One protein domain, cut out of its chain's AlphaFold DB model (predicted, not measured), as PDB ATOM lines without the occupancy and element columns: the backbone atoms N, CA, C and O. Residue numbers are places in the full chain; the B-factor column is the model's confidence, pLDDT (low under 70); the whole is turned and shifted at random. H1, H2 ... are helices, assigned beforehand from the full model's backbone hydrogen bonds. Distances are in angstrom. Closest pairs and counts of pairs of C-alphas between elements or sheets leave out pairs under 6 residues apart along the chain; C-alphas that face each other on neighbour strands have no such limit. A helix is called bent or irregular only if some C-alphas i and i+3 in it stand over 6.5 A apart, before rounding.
ATOM      1  N   PRO A 154      22.137  54.444  22.476       81.38
ATOM      2  CA  PRO A 154      20.937  55.250  22.656       81.38
ATOM      3  C   PRO A 154      19.741  54.579  21.972       81.38
ATOM      4  O   PRO A 154      19.891  54.006  20.887       81.38
ATOM      5  N   ALA A 155      18.556  54.671  22.580       77.62
ATOM      6  CA  ALA A 155      17.329  54.043  22.078       77.62
ATOM      7  C   ALA A 155      16.928  54.534  20.672       77.62
ATOM      8  O   ALA A 155      16.347  53.777  19.898       77.62
ATOM      9  N   GLY A 156      17.312  55.760  20.307       79.69
ATOM     10  CA  GLY A 156      17.073  56.358  18.994       79.69
ATOM     11  C   GLY A 156      18.320  57.015  18.388       79.69
ATOM     12  O   GLY A 156      19.374  57.066  19.033       79.69
ATOM     13  N   PRO A 157      18.227  57.488  17.132       81.06
ATOM     14  CA  PRO A 157      19.266  58.307  16.517       81.06
ATOM     15  C   PRO A 157      19.408  59.639  17.264       81.06
ATOM     16  O   PRO A 157      18.411  60.272  17.605       81.06
ATOM     17  N   ALA A 158      20.648  60.056  17.521       85.88
ATOM     18  CA  ALA A 158      20.926  61.347  18.142       85.88
ATOM     19  C   ALA A 158      20.729  62.510  17.154       85.88
ATOM     20  O   ALA A 158      20.686  62.324  15.932       85.88
ATOM     21  N   GLU A 159      20.673  63.730  17.688       81.62
ATOM     22  CA  GLU A 159      20.709  64.952  16.887       81.62
ATOM     23  C   GLU A 159      21.971  64.974  15.999       81.62
ATOM     24  O   GLU A 159      23.081  64.707  16.459       81.62
ATOM     25  N   GLY A 160      21.808  65.237  14.698       81.88
ATOM     26  CA  GLY A 160      22.909  65.214  13.722       81.88
ATOM     27  C   GLY A 160      23.180  63.858  13.054       81.88
ATOM     28  O   GLY A 160      24.085  63.774  12.212       81.88
ATOM     29  N   PHE A 161      22.394  62.821  13.368       88.50
ATOM     30  CA  PHE A 161      22.394  61.544  12.651       88.50
ATOM     31  C   PHE A 161      22.118  61.730  11.149       88.50
ATOM     32  O   PHE A 161      21.209  62.455  10.751       88.50
ATOM     33  N   SER A 162      22.883  61.032  10.305       90.31
ATOM     34  CA  SER A 162      22.692  61.018   8.851       90.31
ATOM     35  C   SER A 162      22.591  59.576   8.337       90.31
ATOM     36  O   SER A 162      23.583  58.841   8.398       90.31
ATOM     37  N   PRO A 163      21.426  59.155   7.796       90.62
ATOM     38  CA  PRO A 163      21.266  57.838   7.181       90.62
ATOM     39  C   PRO A 163      22.239  57.611   6.021       90.62
ATOM     40  O   PRO A 163      22.838  56.544   5.928       90.62
ATOM     41  N   ALA A 164      22.449  58.626   5.176       93.62
ATOM     42  CA  ALA A 164      23.360  58.545   4.035       93.62
ATOM     43  C   ALA A 164      24.804  58.259   4.479       93.62
ATOM     44  O   ALA A 164      25.448  57.353   3.954       93.62
ATOM     45  N   LEU A 165      25.283  58.968   5.507       93.31
ATOM     46  CA  LEU A 165      26.616  58.751   6.071       93.31
ATOM     47  C   LEU A 165      26.757  57.347   6.678       93.31
ATOM     48  O   LEU A 165      27.789  56.696   6.533       93.31
ATOM     49  N   ARG A 166      25.699  56.846   7.324       93.31
ATOM     50  CA  ARG A 166      25.667  55.483   7.861       93.31
ATOM     51  C   ARG A 166      25.779  54.436   6.747       93.31
ATOM     52  O   ARG A 166      26.592  53.524   6.865       93.31
ATOM     53  N   TYR A 167      24.992  54.563   5.676       94.38
ATOM     54  CA  TYR A 167      25.053  53.648   4.531       94.38
ATOM     55  C   TYR A 167      26.406  53.694   3.823       94.38
ATOM     56  O   TYR A 167      26.929  52.644   3.459       94.38
ATOM     57  N   TYR A 168      27.010  54.877   3.711       94.06
ATOM     58  CA  TYR A 168      28.362  55.028   3.188       94.06
ATOM     59  C   TYR A 168      29.374  54.177   3.973       94.06
ATOM     60  O   TYR A 168      30.054  53.337   3.385       94.06
ATOM     61  N   HIS A 169      29.419  54.299   5.304       92.81
ATOM     62  CA  HIS A 169      30.342  53.501   6.123       92.81
ATOM     63  C   HIS A 169      30.023  51.998   6.116       92.81
ATOM     64  O   HIS A 169      30.948  51.190   6.179       92.81
ATOM     65  N   TYR A 170      28.754  51.594   5.970       93.06
ATOM     66  CA  TYR A 170      28.427  50.189   5.694       93.06
ATOM     67  C   TYR A 170      29.023  49.711   4.367       93.06
ATOM     68  O   TYR A 170      29.609  48.633   4.327       93.06
ATOM     69  N   GLY A 171      28.929  50.515   3.306       91.12
ATOM     70  CA  GLY A 171      29.565  50.223   2.020       91.12
ATOM     71  C   GLY A 171      31.077  50.049   2.152       91.12
ATOM     72  O   GLY A 171      31.629  49.085   1.627       91.12
ATOM     73  N   VAL A 172      31.739  50.909   2.934       90.56
ATOM     74  CA  VAL A 172      33.176  50.784   3.232       90.56
ATOM     75  C   VAL A 172      33.487  49.469   3.957       90.56
ATOM     76  O   VAL A 172      34.472  48.816   3.617       90.56
ATOM     77  N   ILE A 173      32.659  49.038   4.917       90.25
ATOM     78  CA  ILE A 173      32.833  47.742   5.603       90.25
ATOM     79  C   ILE A 173      32.708  46.588   4.612       90.25
ATOM     80  O   ILE A 173      33.574  45.718   4.580       90.25
ATOM     81  N   VAL A 174      31.651  46.591   3.797       89.31
ATOM     82  CA  VAL A 174      31.411  45.548   2.793       89.31
ATOM     83  C   VAL A 174      32.589  45.464   1.833       89.31
ATOM     84  O   VAL A 174      33.134  44.380   1.642       89.31
ATOM     85  N   LEU A 175      33.042  46.600   1.300       85.88
ATOM     86  CA  LEU A 175      34.215  46.646   0.437       85.88
ATOM     87  C   LEU A 175      35.452  46.092   1.153       85.88
ATOM     88  O   LEU A 175      36.133  45.235   0.603       85.88
ATOM     89  N   SER A 176      35.709  46.515   2.394       83.25
ATOM     90  CA  SER A 176      36.859  46.048   3.186       83.25
ATOM     91  C   SER A 176      36.849  44.530   3.399       83.25
ATOM     92  O   SER A 176      37.905  43.902   3.392       83.25
ATOM     93  N   ILE A 177      35.670  43.924   3.559       84.69
ATOM     94  CA  ILE A 177      35.508  42.467   3.674       84.69
ATOM     95  C   ILE A 177      35.724  41.792   2.315       84.69
ATOM     96  O   ILE A 177      36.421  40.783   2.241       84.69
ATOM     97  N   LEU A 178      35.183  42.356   1.232       84.94
ATOM     98  CA  LEU A 178      35.384  41.847  -0.131       84.94
ATOM     99  C   LEU A 178      36.849  41.910  -0.578       84.94
ATOM    100  O   LEU A 178      37.252  41.148  -1.452       84.94
ATOM    101  N   MET A 179      37.667  42.762   0.039       81.56
ATOM    102  CA  MET A 179      39.107  42.792  -0.216       81.56
ATOM    103  C   MET A 179      39.851  41.562   0.285       81.56
ATOM    104  O   MET A 179      40.882  41.211  -0.280       81.56
ATOM    105  N   ILE A 180      39.323  40.870   1.293       84.62
ATOM    106  CA  ILE A 180      39.956  39.677   1.858       84.62
ATOM    107  C   ILE A 180      40.183  38.611   0.772       84.62
ATOM    108  O   ILE A 180      41.343  38.281   0.525       84.62
ATOM    109  N   PRO A 181      39.155  38.095   0.066       85.88
ATOM    110  CA  PRO A 181      39.380  37.093  -0.976       85.88
ATOM    111  C   PRO A 181      40.283  37.605  -2.106       85.88
ATOM    112  O   PRO A 181      41.063  36.825  -2.649       85.88
ATOM    113  N   VAL A 182      40.242  38.905  -2.423       83.75
ATOM    114  CA  VAL A 182      41.118  39.512  -3.436       83.75
ATOM    115  C   VAL A 182      42.588  39.423  -3.024       83.75
ATOM    116  O   VAL A 182      43.405  38.942  -3.808       83.75
ATOM    117  N   TYR A 183      42.942  39.801  -1.791       79.44
ATOM    118  CA  TYR A 183      44.324  39.695  -1.310       79.44
ATOM    119  C   TYR A 183      44.809  38.246  -1.277       79.44
ATOM    120  O   TYR A 183      45.917  37.966  -1.728       79.44
ATOM    121  N   PHE A 184      43.977  37.313  -0.809       85.25
ATOM    122  CA  PHE A 184      44.331  35.889  -0.795       85.25
ATOM    123  C   PHE A 184      44.525  35.320  -2.207       85.25
ATOM    124  O   PHE A 184      45.401  34.481  -2.409       85.25
ATOM    125  N   PHE A 185      43.755  35.789  -3.191       85.75
ATOM    126  CA  PHE A 185      43.930  35.390  -4.584       85.75
ATOM    127  C   PHE A 185      45.221  35.955  -5.197       85.75
ATOM    128  O   PHE A 185      46.000  35.202  -5.791       85.75
ATOM    129  N   LEU A 186      45.467  37.260  -5.026       81.94
ATOM    130  CA  LEU A 186      46.653  37.944  -5.556       81.94
ATOM    131  C   LEU A 186      47.947  37.435  -4.902       81.94
ATOM    132  O   LEU A 186      48.960  37.269  -5.575       81.94
ATOM    133  N   MET A 187      47.901  37.110  -3.609       81.62
ATOM    134  CA  MET A 187      49.044  36.645  -2.816       81.62
ATOM    135  C   MET A 187      49.001  35.137  -2.552       81.62
ATOM    136  O   MET A 187      49.530  34.663  -1.550       81.62
ATOM    137  N   ARG A 188      48.396  34.342  -3.447       83.25
ATOM    138  CA  ARG A 188      48.222  32.888  -3.248       83.25
ATOM    139  C   ARG A 188      49.520  32.111  -3.001       83.25
ATOM    140  O   ARG A 188      49.484  31.036  -2.416       83.25
ATOM    141  N   LYS A 189      50.657  32.635  -3.470       84.69
ATOM    142  CA  LYS A 189      51.987  32.045  -3.250       84.69
ATOM    143  C   LYS A 189      52.572  32.400  -1.876       84.69
ATOM    144  O   LYS A 189      53.417  31.665  -1.384       84.69
ATOM    145  N   ASP A 190      52.050  33.446  -1.236       85.12
ATOM    146  CA  ASP A 190      52.525  34.020   0.024       85.12
ATOM    147  C   ASP A 190      51.371  34.149   1.031       85.12
ATOM    148  O   ASP A 190      51.077  35.220   1.566       85.12
ATOM    149  N   ILE A 191      50.696  33.030   1.313       85.81
ATOM    150  CA  ILE A 191      49.500  32.981   2.178       85.81
ATOM    151  C   ILE A 191      49.760  33.609   3.556       85.81
ATOM    152  O   ILE A 191      48.897  34.297   4.097       85.81
ATOM    153  N   ILE A 192      50.959  33.418   4.115       87.88
ATOM    154  CA  ILE A 192      51.346  34.008   5.405       87.88
ATOM    155  C   ILE A 192      51.316  35.541   5.332       87.88
ATOM    156  O   ILE A 192      50.838  36.196   6.257       87.88
ATOM    157  N   PHE A 193      51.780  36.123   4.225       84.62
ATOM    158  CA  PHE A 193      51.763  37.569   4.026       84.62
ATOM    159  C   PHE A 193      50.332  38.098   3.886       84.62
ATOM    160  O   PHE A 193      49.970  39.069   4.554       84.62
ATOM    161  N   ALA A 194      49.486  37.397   3.124       86.19
ATOM    162  CA  ALA A 194      48.061  37.711   3.018       86.19
ATOM    163  C   ALA A 194      47.362  37.689   4.391       86.19
ATOM    164  O   ALA A 194      46.611  38.606   4.729       86.19
ATOM    165  N   MET A 195      47.660  36.679   5.220       88.62
ATOM    166  CA  MET A 195      47.140  36.577   6.587       88.62
ATOM    167  C   MET A 195      47.600  37.740   7.471       88.62
ATOM    168  O   MET A 195      46.792  38.290   8.218       88.62
ATOM    169  N   LEU A 196      48.869  38.145   7.387       90.31
ATOM    170  CA  LEU A 196      49.388  39.271   8.164       90.31
ATOM    171  C   LEU A 196      48.741  40.598   7.756       90.31
ATOM    172  O   LEU A 196      48.361  41.374   8.632       90.31
ATOM    173  N   ILE A 197      48.547  40.848   6.459       87.50
ATOM    174  CA  ILE A 197      47.815  42.033   5.983       87.50
ATOM    175  C   ILE A 197      46.378  42.009   6.501       87.50
ATOM    176  O   ILE A 197      45.900  43.008   7.041       87.50
ATOM    177  N   PHE A 198      45.699  40.866   6.405       88.56
ATOM    178  CA  PHE A 198      44.341  40.734   6.918       88.56
ATOM    179  C   PHE A 198      44.262  41.044   8.422       88.56
ATOM    180  O   PHE A 198      43.457  41.879   8.838       88.56
ATOM    181  N   LEU A 199      45.113  40.411   9.234       90.62
ATOM    182  CA  LEU A 199      45.082  40.530  10.693       90.62
ATOM    183  C   LEU A 199      45.529  41.906  11.195       90.62
ATOM    184  O   LEU A 199      44.967  42.412  12.165       90.62
ATOM    185  N   LEU A 200      46.537  42.507  10.561       92.31
ATOM    186  CA  LEU A 200      47.146  43.750  11.036       92.31
ATOM    187  C   LEU A 200      46.546  45.002  10.392       92.31
ATOM    188  O   LEU A 200      46.669  46.078  10.973       92.31
ATOM    189  N   GLN A 201      45.898  44.876   9.229       89.38
ATOM    190  CA  GLN A 201      45.333  46.005   8.483       89.38
ATOM    191  C   GLN A 201      43.823  45.863   8.277       89.38
ATOM    192  O   GLN A 201      43.051  46.664   8.800       89.38
ATOM    193  N   SER A 202      43.360  44.837   7.564       87.62
ATOM    194  CA  SER A 202      41.948  44.760   7.153       87.62
ATOM    195  C   SER A 202      40.981  44.574   8.325       87.62
ATOM    196  O   SER A 202      39.965  45.264   8.396       87.62
ATOM    197  N   ALA A 203      41.287  43.680   9.270       88.94
ATOM    198  CA  ALA A 203      40.433  43.446  10.431       88.94
ATOM    199  C   ALA A 203      40.359  44.680  11.358       88.94
ATOM    200  O   ALA A 203      39.244  45.111  11.672       88.94
ATOM    201  N   PRO A 204      41.477  45.333  11.738       92.12
ATOM    202  CA  PRO A 204      41.424  46.589  12.482       92.12
ATOM    203  C   PRO A 204      40.706  47.723  11.732       92.12
ATOM    204  O   PRO A 204      39.974  48.491  12.354       92.12
ATOM    205  N   LEU A 205      40.842  47.803  10.403       89.81
ATOM    206  CA  LEU A 205      40.097  48.764   9.581       89.81
ATOM    207  C   LEU A 205      38.587  48.489   9.618       89.81
ATOM    208  O   LEU A 205      37.794  49.416   9.762       89.81
ATOM    209  N   ALA A 206      38.161  47.228   9.552       89.19
ATOM    210  CA  ALA A 206      36.749  46.879   9.705       89.19
ATOM    211  C   ALA A 206      36.222  47.287  11.095       89.19
ATOM    212  O   ALA A 206      35.173  47.925  11.202       89.19
ATOM    213  N   VAL A 207      36.986  47.003  12.158       92.38
ATOM    214  CA  VAL A 207      36.670  47.435  13.531       92.38
ATOM    215  C   VAL A 207      36.563  48.958  13.625       92.38
ATOM    216  O   VAL A 207      35.626  49.467  14.245       92.38
ATOM    217  N   SER A 208      37.456  49.709  12.974       94.81
ATOM    218  CA  SER A 208      37.386  51.172  12.971       94.81
ATOM    219  C   SER A 208      36.103  51.683  12.325       94.81
ATOM    220  O   SER A 208      35.510  52.629  12.837       94.81
ATOM    221  N   GLN A 209      35.631  51.055  11.244       94.06
ATOM    222  CA  GLN A 209      34.368  51.448  10.621       94.06
ATOM    223  C   GLN A 209      33.155  51.107  11.501       94.06
ATOM    224  O   GLN A 209      32.225  51.908  11.573       94.06
ATOM    225  N   PHE A 210      33.167  49.990  12.239       94.00
ATOM    226  CA  PHE A 210      32.120  49.715  13.234       94.00
ATOM    227  C   PHE A 210      32.066  50.792  14.327       94.00
ATOM    228  O   PHE A 210      30.979  51.232  14.699       94.00
ATOM    229  N   ILE A 211      33.222  51.266  14.799       95.44
ATOM    230  CA  ILE A 211      33.300  52.378  15.759       95.44
ATOM    231  C   ILE A 211      32.752  53.673  15.146       95.44
ATOM    232  O   ILE A 211      32.006  54.405  15.797       95.44
ATOM    233  N   VAL A 212      33.082  53.955  13.885       95.69
ATOM    234  CA  VAL A 212      32.565  55.129  13.166       95.69
ATOM    235  C   VAL A 212      31.045  55.075  13.053       95.69
ATOM    236  O   VAL A 212      30.401  56.095  13.275       95.69
ATOM    237  N   LEU A 213      30.450  53.911  12.774       94.56
ATOM    238  CA  LEU A 213      28.991  53.759  12.734       94.56
ATOM    239  C   LEU A 213      28.333  54.132  14.071       94.56
ATOM    240  O   LEU A 213      27.281  54.777  14.069       94.56
ATOM    241  N   GLU A 214      28.954  53.790  15.203       94.38
ATOM    242  CA  GLU A 214      28.489  54.244  16.521       94.38
ATOM    243  C   GLU A 214      28.646  55.763  16.690       94.38
ATOM    244  O   GLU A 214      27.734  56.422  17.191       94.38
ATOM    245  N   GLY A 215      29.746  56.345  16.202       93.31
ATOM    246  CA  GLY A 215      29.928  57.800  16.148       93.31
ATOM    247  C   GLY A 215      28.855  58.503  15.306       93.31
ATOM    248  O   GLY A 215      28.315  59.525  15.727       93.31
ATOM    249  N   VAL A 216      28.480  57.935  14.154       93.94
ATOM    250  CA  VAL A 216      27.417  58.463  13.279       93.94
ATOM    251  C   VAL A 216      26.066  58.389  13.984       93.94
ATOM    252  O   VAL A 216      25.314  59.361  13.964       93.94
ATOM    253  N   ARG A 217      25.760  57.264  14.648       91.62
ATOM    254  CA  ARG A 217      24.529  57.098  15.443       91.62
ATOM    255  C   ARG A 217      24.413  58.155  16.543       91.62
ATOM    256  O   ARG A 217      23.311  58.625  16.815       91.62
ATOM    257  N   ARG A 218      25.545  58.521  17.149       91.44
ATOM    258  CA  ARG A 218      25.670  59.544  18.199       91.44
ATOM    259  C   ARG A 218      25.780  60.978  17.658       91.44
ATOM    260  O   ARG A 218      25.942  61.894  18.454       91.44
ATOM    261  N   GLY A 219      25.689  61.187  16.340       90.69
ATOM    262  CA  GLY A 219      25.719  62.522  15.728       90.69
ATOM    263  C   GLY A 219      27.094  63.202  15.757       90.69
ATOM    264  O   GLY A 219      27.194  64.423  15.629       90.69
ATOM    265  N   GLU A 220      28.181  62.445  15.934       93.44
ATOM    266  CA  GLU A 220      29.512  63.020  16.132       93.44
ATOM    267  C   GLU A 220      30.087  63.607  14.829       93.44
ATOM    268  O   GLU A 220      30.278  62.910  13.830       93.44
ATOM    269  N   LYS A 221      30.423  64.905  14.844       92.56
ATOM    270  CA  LYS A 221      30.825  65.672  13.645       92.56
ATOM    271  C   LYS A 221      32.087  65.146  12.950       92.56
ATOM    272  O   LYS A 221      32.183  65.242  11.728       92.56
ATOM    273  N   TRP A 222      33.039  64.576  13.695       93.94
ATOM    274  CA  TRP A 222      34.304  64.074  13.137       93.94
ATOM    275  C   TRP A 222      34.100  62.922  12.144       93.94
ATOM    276  O   TRP A 222      34.929  62.737  11.257       93.94
ATOM    277  N   THR A 223      32.983  62.193  12.236       94.38
ATOM    278  CA  THR A 223      32.660  61.096  11.308       94.38
ATOM    279  C   THR A 223      32.510  61.578   9.864       94.38
ATOM    280  O   THR A 223      32.864  60.860   8.936       94.38
ATOM    281  N   ARG A 224      32.089  62.834   9.656       93.19
ATOM    282  CA  ARG A 224      32.018  63.460   8.323       93.19
ATOM    283  C   ARG A 224      33.402  63.734   7.743       93.19
ATOM    284  O   ARG A 224      33.632  63.500   6.564       93.19
ATOM    285  N   ILE A 225      34.327  64.202   8.581       93.25
ATOM    286  CA  ILE A 225      35.726  64.424   8.187       93.25
ATOM    287  C   ILE A 225      36.373  63.078   7.852       93.25
ATOM    288  O   ILE A 225      37.055  62.939   6.839       93.25
ATOM    289  N   TRP A 226      36.097  62.062   8.672       94.00
ATOM    290  CA  TRP A 226      36.571  60.709   8.429       94.00
ATOM    291  C   TRP A 226      36.029  60.113   7.125       94.00
ATOM    292  O   TRP A 226      36.773  59.442   6.417       94.00
ATOM    293  N   ALA A 227      34.775  60.395   6.763       92.38
ATOM    294  CA  ALA A 227      34.205  59.937   5.500       92.38
ATOM    295  C   ALA A 227      35.009  60.415   4.281       92.38
ATOM    296  O   ALA A 227      35.254  59.623   3.377       92.38
ATOM    297  N   VAL A 228      35.482  61.665   4.294       92.50
ATOM    298  CA  VAL A 228      36.357  62.208   3.241       92.50
ATOM    299  C   VAL A 228      37.689  61.459   3.206       92.50
ATOM    300  O   VAL A 228      38.109  61.002   2.147       92.50
ATOM    301  N   ALA A 229      38.333  61.283   4.363       90.31
ATOM    302  CA  ALA A 229      39.612  60.580   4.450       90.31
ATOM    303  C   ALA A 229      39.507  59.126   3.961       90.31
ATOM    304  O   ALA A 229      40.338  58.670   3.176       90.31
ATOM    305  N   VAL A 230      38.460  58.403   4.370       90.56
ATOM    306  CA  VAL A 230      38.270  57.009   3.962       90.56
ATOM    307  C   VAL A 230      37.880  56.877   2.488       90.56
ATOM    308  O   VAL A 230      38.229  55.868   1.886       90.56
ATOM    309  N   SER A 231      37.273  57.898   1.864       91.31
ATOM    310  CA  SER A 231      37.056  57.906   0.406       91.31
ATOM    311  C   SER A 231      38.375  57.793  -0.352       91.31
ATOM    312  O   SER A 231      38.484  56.986  -1.270       91.31
ATOM    313  N   PHE A 232      39.397  58.556   0.050       91.38
ATOM    314  CA  PHE A 232      40.718  58.486  -0.581       91.38
ATOM    315  C   PHE A 232      41.361  57.111  -0.398       91.38
ATOM    316  O   PHE A 232      41.930  56.574  -1.345       91.38
ATOM    317  N   ILE A 233      41.220  56.511   0.790       86.75
ATOM    318  CA  ILE A 233      41.716  55.155   1.066       86.75
ATOM    319  C   ILE A 233      41.017  54.134   0.162       86.75
ATOM    320  O   ILE A 233      41.676  53.282  -0.426       86.75
ATOM    321  N   VAL A 234      39.694  54.235   0.019       87.31
ATOM    322  CA  VAL A 234      38.899  53.350  -0.839       87.31
ATOM    323  C   VAL A 234      39.291  53.498  -2.308       87.31
ATOM    324  O   VAL A 234      39.521  52.492  -2.971       87.31
ATOM    325  N   VAL A 235      39.419  54.726  -2.814       89.69
ATOM    326  CA  VAL A 235      39.842  54.980  -4.200       89.69
ATOM    327  C   VAL A 235      41.243  54.425  -4.452       89.69
ATOM    328  O   VAL A 235      41.454  53.749  -5.455       89.69
ATOM    329  N   ALA A 236      42.181  54.642  -3.527       85.44
ATOM    330  CA  ALA A 236      43.529  54.090  -3.631       85.44
ATOM    331  C   ALA A 236      43.517  52.553  -3.619       85.44
ATOM    332  O   ALA A 236      44.181  51.929  -4.443       85.44
ATOM    333  N   ALA A 237      42.728  51.935  -2.735       82.69
ATOM    334  CA  ALA A 237      42.578  50.485  -2.686       82.69
ATOM    335  C   ALA A 237      42.007  49.934  -4.001       82.69
ATOM    336  O   ALA A 237      42.560  48.985  -4.547       82.69
ATOM    337  N   LEU A 238      40.959  50.552  -4.548       85.25
ATOM    338  CA  LEU A 238      40.373  50.154  -5.830       85.25
ATOM    339  C   LEU A 238      41.368  50.288  -6.986       85.25
ATOM    340  O   LEU A 238      41.480  49.373  -7.797       85.25
ATOM    341  N   ALA A 239      42.128  51.383  -7.040       86.12
ATOM    342  CA  ALA A 239      43.167  51.566  -8.048       86.12
ATOM    343  C   ALA A 239      44.241  50.468  -7.961       86.12
ATOM    344  O   ALA A 239      44.617  49.897  -8.980       86.12
ATOM    345  N   LEU A 240      44.689  50.126  -6.746       79.88
ATOM    346  CA  LEU A 240      45.652  49.045  -6.517       79.88
ATOM    347  C   LEU A 240      45.120  47.681  -6.968       79.88
ATOM    348  O   LEU A 240      45.870  46.904  -7.547       79.88
ATOM    349  N   ILE A 241      43.838  47.391  -6.736       81.19
ATOM    350  CA  ILE A 241      43.209  46.158  -7.226       81.19
ATOM    351  C   ILE A 241      43.251  46.115  -8.746       81.19
ATOM    352  O   ILE A 241      43.705  45.123  -9.304       81.19
ATOM    353  N   VAL A 242      42.784  47.177  -9.410       84.56
ATOM    354  CA  VAL A 242      42.737  47.239 -10.876       84.56
ATOM    355  C   VAL A 242      44.133  47.021 -11.450       84.56
ATOM    356  O   VAL A 242      44.298  46.162 -12.306       84.56
ATOM    357  N   MET A 243      45.145  47.708 -10.913       81.44
ATOM    358  CA  MET A 243      46.538  47.519 -11.330       81.44
ATOM    359  C   MET A 243      47.070  46.110 -11.041       81.44
ATOM    360  O   MET A 243      47.889  45.618 -11.801       81.44
ATOM    361  N   GLY A 244      46.625  45.453  -9.967       72.94
ATOM    362  CA  GLY A 244      47.046  44.091  -9.626       72.94
ATOM    363  C   GLY A 244      46.422  42.991 -10.494       72.94
ATOM    364  O   GLY A 244      46.899  41.858 -10.454       72.94
ATOM    365  N   PHE A 245      45.359  43.300 -11.245       75.25
ATOM    366  CA  PHE A 245      44.706  42.383 -12.188       75.25
ATOM    367  C   PHE A 245      45.050  42.659 -13.661       75.25
ATOM    368  O   PHE A 245      44.641  41.874 -14.519       75.25
ATOM    369  N   MET A 246      45.761  43.753 -13.947       70.31
ATOM    370  CA  MET A 246      46.333  44.061 -15.264       70.31
ATOM    371  C   MET A 246      47.694  43.390 -15.428       70.31
ATOM    372  O   MET A 246      47.963  42.927 -16.557       70.31
TER     373      MET A 246
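AT A GLANCE: This is residues 154 to 246 of the 246 residues of an uncharacterized protein of Spirochaetes bacterium RBG_16_49_21 (UniProt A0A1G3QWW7). The domain is a rod made of three long helices in an up-and-down bundle: H1 and the bent helix H2 fold back on each other as a long hairpin, and H3 turns back along another side of H1. H2 ends and H3 begins at their tight link near one end of the rod, and away from that link the two helices spread apart, while H1 runs beside both. The printed part has 93 residues, with three named helices in the order H1, H2, H3 and no named strand, and its class is all helix. It is only just loose, close to compact, with a radius of gyration of the C-alphas of 15.2 A and spans of 49 by 23 by 16 A.

IN THESE COORDINATES: Residues 154 to 162 come first and belong to no named element. H1 is residues 163 to 186, 34.7 A from first to last C-alpha, and begins with C-alpha 163 at (21.266, 57.838, 7.181). It has a kink of 27 degrees near residue 180; it is neither bent nor irregular, but only just: C-alphas 178 and 181 are 6.3 A apart. H2, residues 191 to 217, was assigned as one helix by its hydrogen bonds, but it is bent: C-alphas 200 and 203 are 6.7 A apart. Its arms are H2a, residues 191 to 200, 14.1 A long, and H2b, residues 203 to 217, 21.6 A long; C-alpha 191 is at (49.500, 32.981, 2.178). H3 is residues 222 to 245, 34.9 A long, and ends with C-alpha 245 at (44.706, 42.383, -12.188).

HOW THE PARTS SIT: H1, H2b and H3 form the up-and-down bundle, each running against the one before it in the chain. H1 and H2b touch at a shallow tilt of 6 degrees, opposite ways; their closest C-alphas, of Ile 173 and Ala 206, are 5.7 A apart. H1 and H2a are a helical hairpin, at a shallow tilt of 23 degrees; H1 touches H2a with residues 180 to 184 alone, and the closest C-alphas, of Phe 184 and Ala 194, are 5.6 A apart. The lines of H2a and H2b stand at a shallow tilt of 29 degrees. H1 and H3 touch and run the same way at a shallow tilt of 28 degrees, with the C-alphas of Leu 186 and Gly 244 closest at 7.4 A. H2b and H3, also a helical hairpin, only just touch, with 3 pairs of C-alphas within 8 A, between residues 212 to 216 of H2b and residue 223 of H3; the closest, of Val 216 and Thr 223, are 6.2 A apart. Their shallow tilt of 34 degrees is only just short of steep. H2a and H3 are apart. Each O i to N i+4 pair is within hydrogen-bond range in H2a, H2b and H3, and 17 of 20 are in H1.

THE WHOLE: The two C-alphas farthest apart, of Glu 159 and Lys 189, are 49.7 A from each other. The printed part has no cut and ends at Met 246, the chain's last residue. The links H1 to H2 and H2 to H3 are tight, with 4 residues each. The mean pLDDT of the printed part is 88.0, and no printed residue is under 70.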